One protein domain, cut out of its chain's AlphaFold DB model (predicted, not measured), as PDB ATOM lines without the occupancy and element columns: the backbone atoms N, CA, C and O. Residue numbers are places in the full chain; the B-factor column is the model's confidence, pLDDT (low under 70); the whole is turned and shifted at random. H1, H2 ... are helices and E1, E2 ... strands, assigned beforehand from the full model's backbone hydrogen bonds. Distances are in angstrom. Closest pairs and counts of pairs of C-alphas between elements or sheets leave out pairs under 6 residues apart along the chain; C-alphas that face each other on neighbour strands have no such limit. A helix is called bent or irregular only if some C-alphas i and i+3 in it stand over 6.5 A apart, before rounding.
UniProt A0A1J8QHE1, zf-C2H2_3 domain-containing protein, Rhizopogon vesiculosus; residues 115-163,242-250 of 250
ATOM      1  N   ARG A 115      32.040  25.933  22.440       88.31
ATOM      2  CA  ARG A 115      31.622  24.649  21.846       88.31
ATOM      3  C   ARG A 115      30.377  24.063  22.514       88.31
ATOM      4  O   ARG A 115      29.694  23.213  21.948       88.31
ATOM      5  N   GLU A 116      30.138  24.434  23.764       85.31
ATOM      6  CA  GLU A 116      29.007  23.918  24.513       85.31
ATOM      7  C   GLU A 116      27.710  24.609  24.092       85.31
ATOM      8  O   GLU A 116      26.742  23.919  23.771       85.31
ATOM      9  N   GLU A 117      27.746  25.931  23.950       87.25
ATOM     10  CA  GLU A 117      26.630  26.719  23.443       87.25
ATOM     11  C   GLU A 117      26.311  26.374  21.987       87.25
ATOM     12  O   GLU A 117      25.147  26.360  21.602       87.25
ATOM     13  N   GLU A 118      27.319  26.020  21.187       89.31
ATOM     14  CA  GLU A 118      27.116  25.517  19.825       89.31
ATOM     15  C   GLU A 118      26.349  24.186  19.795       89.31
ATOM     16  O   GLU A 118      25.490  23.995  18.944       89.31
ATOM     17  N   ARG A 119      26.559  23.292  20.773       90.44
ATOM     18  CA  ARG A 119      25.787  22.039  20.872       90.44
ATOM     19  C   ARG A 119      24.343  22.276  21.328       90.44
ATOM     20  O   ARG A 119      23.449  21.511  20.964       90.44
ATOM     21  N   GLU A 120      24.114  23.270  22.183       89.19
ATOM     22  CA  GLU A 120      22.761  23.640  22.617       89.19
ATOM     23  C   GLU A 120      22.011  24.465  21.564       89.19
ATOM     24  O   GLU A 120      20.779  24.434  21.550       89.19
ATOM     25  N   ALA A 121      22.724  25.145  20.660       89.56
ATOM     26  CA  ALA A 121      22.145  25.995  19.623       89.56
ATOM     27  C   ALA A 121      21.141  25.228  18.748       89.56
ATOM     28  O   ALA A 121      19.992  25.657  18.606       89.56
ATOM     29  N   ASP A 122      21.531  24.042  18.276       87.69
ATOM     30  CA  ASP A 122      20.681  23.182  17.442       87.69
ATOM     31  C   ASP A 122      19.398  22.754  18.172       87.69
ATOM     32  O   ASP A 122      18.323  22.659  17.581       87.69
ATOM     33  N   LYS A 123      19.485  22.525  19.489       89.00
ATOM     34  CA  LYS A 123      18.347  22.085  20.313       89.00
ATOM     35  C   LYS A 123      17.400  23.229  20.655       89.00
ATOM     36  O   LYS A 123      16.191  23.025  20.735       89.00
ATOM     37  N   ALA A 124      17.946  24.419  20.884       89.00
ATOM     38  CA  ALA A 124      17.181  25.606  21.249       89.00
ATOM     39  C   ALA A 124      16.510  26.286  20.038       89.00
ATOM     40  O   ALA A 124      15.749  27.239  20.219       89.00
ATOM     41  N   GLY A 125      16.752  25.790  18.818       89.50
ATOM     42  CA  GLY A 125      16.235  26.392  17.589       89.50
ATOM     43  C   GLY A 125      16.873  27.751  17.327       89.50
ATOM     44  O   GLY A 125      16.179  28.711  16.988       89.50
ATOM     45  N   VAL A 126      18.175  27.842  17.587       90.88
ATOM     46  CA  VAL A 126      18.983  29.006  17.250       90.88
ATOM     47  C   VAL A 126      19.222  28.990  15.743       90.88
ATOM     48  O   VAL A 126      19.739  28.012  15.210       90.88
ATOM     49  N   GLU A 127      18.849  30.067  15.063       91.81
ATOM     50  CA  GLU A 127      19.006  30.196  13.616       91.81
ATOM     51  C   GLU A 127      20.108  31.217  13.309       91.81
ATOM     52  O   GLU A 127      20.165  32.315  13.874       91.81
ATOM     53  N   GLU A 128      21.021  30.856  12.408       92.38
ATOM     54  CA  GLU A 128      22.010  31.794  11.889       92.38
ATOM     55  C   GLU A 128      21.355  32.658  10.808       92.38
ATOM     56  O   GLU A 128      21.014  32.184   9.727       92.38
ATOM     57  N   VAL A 129      21.174  33.947  11.100       94.38
ATOM     58  CA  VAL A 129      20.540  34.898  10.173       94.38
ATOM     59  C   VAL A 129      21.481  35.229   9.023       94.38
ATOM     60  O   VAL A 129      21.052  35.409   7.883       94.38
ATOM     61  N   ARG A 130      22.775  35.379   9.329       93.25
ATOM     62  CA  ARG A 130      23.785  35.748   8.340       93.25
ATOM     63  C   ARG A 130      25.173  35.330   8.801       93.25
ATOM     64  O   ARG A 130      25.622  35.755   9.867       93.25
ATOM     65  N   SER A 131      25.863  34.581   7.953       92.94
ATOM     66  CA  SER A 131      27.268  34.221   8.114       92.94
ATOM     67  C   SER A 131      28.182  35.208   7.373       92.94
ATOM     68  O   SER A 131      27.752  35.921   6.462       92.94
ATOM     69  N   GLY A 132      29.455  35.286   7.771       90.88
ATOM     70  CA  GLY A 132      30.488  36.033   7.038       90.88
ATOM     71  C   GLY A 132      30.297  37.554   6.978       90.88
ATOM     72  O   GLY A 132      30.854  38.209   6.095       90.88
ATOM     73  N   VAL A 133      29.537  38.132   7.908       92.50
ATOM     74  CA  VAL A 133      29.310  39.576   8.003       92.50
ATOM     75  C   VAL A 133      30.629  40.279   8.300       92.50
ATOM     76  O   VAL A 133      31.216  40.097   9.363       92.50
ATOM     77  N   LYS A 134      31.105  41.091   7.355       93.44
ATOM     78  CA  LYS A 134      32.286  41.935   7.548       93.44
ATOM     79  C   LYS A 134      31.899  43.160   8.373       93.44
ATOM     80  O   LYS A 134      31.061  43.959   7.966       93.44
ATOM     81  N   LEU A 135      32.512  43.293   9.541       88.56
ATOM     82  CA  LEU A 135      32.493  44.510  10.341       88.56
ATOM     83  C   LEU A 135      33.374  45.577   9.676       88.56
ATOM     84  O   LEU A 135      34.254  45.258   8.876       88.56
ATOM     85  N   LYS A 136      33.175  46.843  10.061       90.06
ATOM     86  CA  LYS A 136      33.986  47.980   9.584       90.06
ATOM     87  C   LYS A 136      35.487  47.783   9.834       90.06
ATOM     88  O   LYS A 136      36.304  48.246   9.054       90.06
ATOM     89  N   ASP A 137      35.829  47.009  10.859       87.50
ATOM     90  CA  ASP A 137      37.208  46.672  11.223       87.50
ATOM     91  C   ASP A 137      37.829  45.573  10.335       87.50
ATOM     92  O   ASP A 137      38.876  45.021  10.669       87.50
ATOM     93  N   GLY A 138      37.150  45.150   9.261       91.94
ATOM     94  CA  GLY A 138      37.579  44.053   8.385       91.94
ATOM     95  C   GLY A 138      37.394  42.649   8.978       91.94
ATOM     96  O   GLY A 138      37.559  41.651   8.275       91.94
ATOM     97  N   LYS A 139      37.003  42.545  10.254       91.00
ATOM     98  CA  LYS A 139      36.710  41.271  10.925       91.00
ATOM     99  C   LYS A 139      35.422  40.666  10.375       91.00
ATOM    100  O   LYS A 139      34.415  41.357  10.254       91.00
ATOM    101  N   LYS A 140      35.444  39.371  10.066       94.06
ATOM    102  CA  LYS A 140      34.251  38.619   9.661       94.06
ATOM    103  C   LYS A 140      33.556  38.054  10.884       94.06
ATOM    104  O   LYS A 140      34.231  37.689  11.841       94.06
ATOM    105  N   GLY A 141      32.234  37.965  10.841       91.00
ATOM    106  CA  GLY A 141      31.458  37.375  11.910       91.00
ATOM    107  C   GLY A 141      30.099  36.822  11.510       91.00
ATOM    108  O   GLY A 141      29.713  36.892  10.346       91.00
ATOM    109  N   ARG A 142      29.373  36.258  12.477       91.94
ATOM    110  CA  ARG A 142      28.021  35.700  12.288       91.94
ATOM    111  C   ARG A 142      26.975  36.409  13.141       91.94
ATOM    112  O   ARG A 142      27.294  36.867  14.240       91.94
ATOM    113  N   ILE A 143      25.751  36.513  12.621       90.69
ATOM    114  CA  ILE A 143      24.569  37.038  13.319       90.69
ATOM    115  C   ILE A 143      23.654  35.871  13.649       90.69
ATOM    116  O   ILE A 143      23.230  35.135  12.757       90.69
ATOM    117  N   ILE A 144      23.322  35.749  14.928       91.38
ATOM    118  CA  ILE A 144      22.545  34.643  15.462       91.38
ATOM    119  C   ILE A 144      21.225  35.189  16.017       91.38
ATOM    120  O   ILE A 144      21.211  36.195  16.737       91.38
ATOM    121  N   CYS A 145      20.107  34.537  15.700       91.06
ATOM    122  CA  CYS A 145      18.811  34.836  16.297       91.06
ATOM    123  C   CYS A 145      18.265  33.628  17.058       91.06
ATOM    124  O   CYS A 145      18.493  32.468  16.718       91.06
ATOM    125  N   PHE A 146      17.534  33.915  18.128       91.38
ATOM    126  CA  PHE A 146      16.840  32.902  18.906       91.38
ATOM    127  C   PHE A 146      15.535  33.471  19.457       91.38
ATOM    128  O   PHE A 146      15.321  34.688  19.536       91.38
ATOM    129  N   LYS A 147      14.619  32.574  19.817       88.94
ATOM    130  CA  LYS A 147      13.343  32.953  20.435       88.94
ATOM    131  C   LYS A 147      13.589  33.472  21.845       88.94
ATOM    132  O   LYS A 147      14.392  32.907  22.570       88.94
ATOM    133  N   THR A 148      12.831  34.469  22.287       84.00
ATOM    134  CA  THR A 148      12.958  35.027  23.651       84.00
ATOM    135  C   THR A 148      12.717  34.009  24.773       84.00
ATOM    136  O   THR A 148      13.137  34.235  25.898       84.00
ATOM    137  N   ASN A 149      12.063  32.885  24.467       85.75
ATOM    138  CA  ASN A 149      11.716  31.833  25.426       85.75
ATOM    139  C   ASN A 149      12.735  30.679  25.457       85.75
ATOM    140  O   ASN A 149      12.395  29.577  25.889       85.75
ATOM    141  N   VAL A 150      13.958  30.880  24.955       88.00
ATOM    142  CA  VAL A 150      15.014  29.869  25.087       88.00
ATOM    143  C   VAL A 150      15.507  29.819  26.533       88.00
ATOM    144  O   VAL A 150      16.017  30.799  27.068       88.00
ATOM    145  N   GLY A 151      15.311  28.669  27.178       85.62
ATOM    146  CA  GLY A 151      15.880  28.367  28.491       85.62
ATOM    147  C   GLY A 151      17.302  27.806  28.389       85.62
ATOM    148  O   GLY A 151      17.984  27.956  27.374       85.62
ATOM    149  N   GLY A 152      17.755  27.131  29.445       87.69
ATOM    150  CA  GLY A 152      19.060  26.461  29.461       87.69
ATOM    151  C   GLY A 152      20.238  27.428  29.568       87.69
ATOM    152  O   GLY A 152      20.108  28.527  30.126       87.69
ATOM    153  N   ARG A 153      21.410  27.025  29.063       86.25
ATOM    154  CA  ARG A 153      22.623  27.846  29.190       86.25
ATOM    155  C   ARG A 153      22.587  29.057  28.274       86.25
ATOM    156  O   ARG A 153      23.012  30.130  28.693       86.25
ATOM    157  N   ILE A 154      21.996  28.923  27.085       88.44
ATOM    158  CA  ILE A 154      21.802  30.041  26.151       88.44
ATOM    159  C   ILE A 154      20.906  31.116  26.782       88.44
ATOM    160  O   ILE A 154      21.298  32.280  26.839       88.44
ATOM    161  N   GLY A 155      19.753  30.738  27.346       87.62
ATOM    162  CA  GLY A 155      18.881  31.680  28.059       87.62
ATOM    163  C   GLY A 155      19.548  32.322  29.280       87.62
ATOM    164  O   GLY A 155      19.418  33.528  29.515       87.62
ATOM    165  N   SER A 156      20.329  31.540  30.030       86.00
ATOM    166  CA  SER A 156      21.083  32.039  31.191       86.00
ATOM    167  C   SER A 156      22.143  33.073  30.794       86.00
ATOM    168  O   SER A 156      22.341  34.057  31.497       86.00
ATOM    169  N   LYS A 157      22.786  32.888  29.638       84.50
ATOM    170  CA  LYS A 157      23.815  33.792  29.112       84.50
ATOM    171  C   LYS A 157      23.231  35.116  28.623       84.50
ATOM    172  O   LYS A 157      23.743  36.191  28.930       84.50
ATOM    173  N   VAL A 158      22.113  35.039  27.907       84.00
ATOM    174  CA  VAL A 158      21.411  36.217  27.382       84.00
ATOM    175  C   VAL A 158      20.819  37.048  28.515       84.00
ATOM    176  O   VAL A 158      20.923  38.272  28.498       84.00
ATOM    177  N   SER A 159      20.248  36.394  29.529       80.06
ATOM    178  CA  SER A 159      19.746  37.095  30.711       80.06
ATOM    179  C   SER A 159      20.876  37.754  31.501       80.06
ATOM    180  O   SER A 159      20.716  38.906  31.889       80.06
ATOM    181  N   SER A 160      22.036  37.106  31.672       68.44
ATOM    182  CA  SER A 160      23.158  37.696  32.418       68.44
ATOM    183  C   SER A 160      23.737  38.969  31.794       68.44
ATOM    184  O   SER A 160      24.140  39.864  32.535       68.44
ATOM    185  N   ASP A 161      23.737  39.087  30.463       59.78
ATOM    186  CA  ASP A 161      24.253  40.274  29.763       59.78
ATOM    187  C   ASP A 161      23.205  41.397  29.625       59.78
ATOM    188  O   ASP A 161      23.558  42.552  29.372       59.78
ATOM    189  N   ALA A 162      21.916  41.076  29.793       54.75
ATOM    190  CA  ALA A 162      20.807  42.021  29.651       54.75
ATOM    191  C   ALA A 162      20.516  42.847  30.921       54.75
ATOM    192  O   ALA A 162      19.737  43.803  30.855       54.75
ATOM    193  N   TYR A 163      21.152  42.541  32.060       45.22
ATOM    194  CA  TYR A 163      21.029  43.328  33.294       45.22
ATOM    195  C   TYR A 163      21.744  44.679  33.162       45.22
ATOM    196  O   TYR A 163      22.891  44.878  33.557       45.22
ATOM    197  N   ALA A 242      14.733  37.840  19.532       51.09
ATOM    198  CA  ALA A 242      15.818  38.721  19.939       51.09
ATOM    199  C   ALA A 242      17.000  38.493  18.986       51.09
ATOM    200  O   ALA A 242      17.406  37.353  18.750       51.09
ATOM    201  N   CYS A 243      17.542  39.569  18.412       40.53
ATOM    202  CA  CYS A 243      18.794  39.504  17.658       40.53
ATOM    203  C   CYS A 243      19.966  39.608  18.629       40.53
ATOM    204  O   CYS A 243      20.072  40.596  19.359       40.53
ATOM    205  N   ALA A 244      20.863  38.624  18.608       51.12
ATOM    206  CA  ALA A 244      22.086  38.670  19.387       51.12
ATOM    207  C   ALA A 244      23.316  38.846  18.485       51.12
ATOM    208  O   ALA A 244      23.519  38.146  17.497       51.12
ATOM    209  N   ARG A 245      24.093  39.856  18.884       48.69
ATOM    210  CA  ARG A 245      25.504  40.199  18.649       48.69
ATOM    211  C   ARG A 245      26.298  39.452  17.557       48.69
ATOM    212  O   ARG A 245      26.395  38.234  17.540       48.69
ATOM    213  N   LEU A 246      27.016  40.247  16.756       46.72
ATOM    214  CA  LEU A 246      28.051  39.814  15.808       46.72
ATOM    215  C   LEU A 246      29.248  39.180  16.532       46.72
ATOM    216  O   LEU A 246      29.882  39.829  17.365       46.72
ATOM    217  N   GLN A 247      29.568  37.935  16.183       52.12
ATOM    218  CA  GLN A 247      30.716  37.189  16.716       52.12
ATOM    219  C   GLN A 247      31.819  37.071  15.669       52.12
ATOM    220  O   GLN A 247      31.480  36.663  14.563       52.12
ATOM    221  N   PRO A 248      33.098  37.363  15.969       45.19
ATOM    222  CA  PRO A 248      34.182  37.151  15.020       45.19
ATOM    223  C   PRO A 248      34.352  35.656  14.699       45.19
ATOM    224  O   PRO A 248      34.475  34.834  15.601       45.19
ATOM    225  N   SER A 249      34.355  35.306  13.414       42.09
ATOM    226  CA  SER A 249      34.709  33.968  12.931       42.09
ATOM    227  C   SER A 249      36.232  33.872  12.827       42.09
ATOM    228  O   SER A 249      36.821  34.638  12.056       42.09
ATOM    229  N   PHE A 250      36.838  32.978  13.609       40.06
ATOM    230  CA  PHE A 250      38.236  32.575  13.445       40.06
ATOM    231  C   PHE A 250      38.388  31.600  12.278       40.06
ATOM    232  O   PHE A 250      37.464  30.778  12.083       40.06
TER     233      PHE A 250
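AT A GLANCE: This is residues 115 to 163 and 242 to 250 of the 250 residues of the protein "zf-C2H2_3 domain-containing protein" of Rhizopogon vesiculosus (UniProt A0A1J8QHE1). A narrow sheet of three strands, with E2 between E1 and E3, has two helices at one end: H1 and H2 meet there about perpendicular, and each only grazes the sheet. The turn of the hairpin E1 and E2, residues 135 to 139, lies at the other end of the sheet. The printed part has 58 residues, with two named helices and three named strands in the order H1, E1, E2, H2, E3; the class is mixed, helices and strands. The sheet runs E1, E2, E3 and is antiparallel throughout. The whole is only just compact, close to loose, with a radius of gyration of the C-alphas of 11.9 A and spans of 33 by 25 by 18 A.

IN THESE COORDINATES: Find C-alpha 115 at (31.622, 24.649, 21.846); from there helix H1, residues 115 to 124, runs 14.5 A. It is neither bent nor irregular, but only just: C-alphas 119 and 122 are 6.3 A apart. Next comes strand E1, residues 127 to 134, 18.7 A long. Look for C-alpha 140 at (34.251, 38.619, 9.661), where strand E2, residues 140 to 147, begins its 24.2 A. Helix H2, residues 152 to 162, spans 15.7 A. Beyond the cut, strand E3, residues 242 to 248, runs 19.1 A and ends with C-alpha 248 at (34.182, 37.151, 15.020).

HOW THE PARTS SIT: Begin with the sheet, whose edge strands are E1 and E3. E1 and E2 form a hairpin, antiparallel at 159 degrees; look at N 129 and O 143, 2.9 A apart, and N 133 and O 141, 2.7 A apart, both within hydrogen-bond range. E2 and E3 are antiparallel at 157 degrees, with N 142 and O 247 within hydrogen-bond range at 3.0 A. H1 is on the sheet but only grazes it, with residues 121 to 124; its closest C-alphas to E2 are those of Ala 124 and Phe 146, 7.7 A apart. H2 is only just on the sheet, with 5 pairs of C-alphas within 10 A, and only grazes it with residues 154 to 158. H1 and H2 touch, their closest C-alphas being those of Glu 117 and Ile 154 at 6.5 A, and their lines stand about perpendicular at 77 degrees. Every O i to N i+4 pair is within hydrogen-bond range in H2, and 4 of 6 are in H1.

THE WHOLE: The two C-alphas farthest apart are those of Gly 138 and Gly 151, 33.5 A. Residues 164 to 241 are not printed, and C-alphas 163 and 242 are 15.1 A apart across this cut. The links printed whole, H1 to E1, E1 to E2 and E2 to H2, are tight. The mean pLDDT of the printed part is 80.3; look for values under 70 at residues 160 to 163 and 242 to 250, the last of these being the chain's last residue.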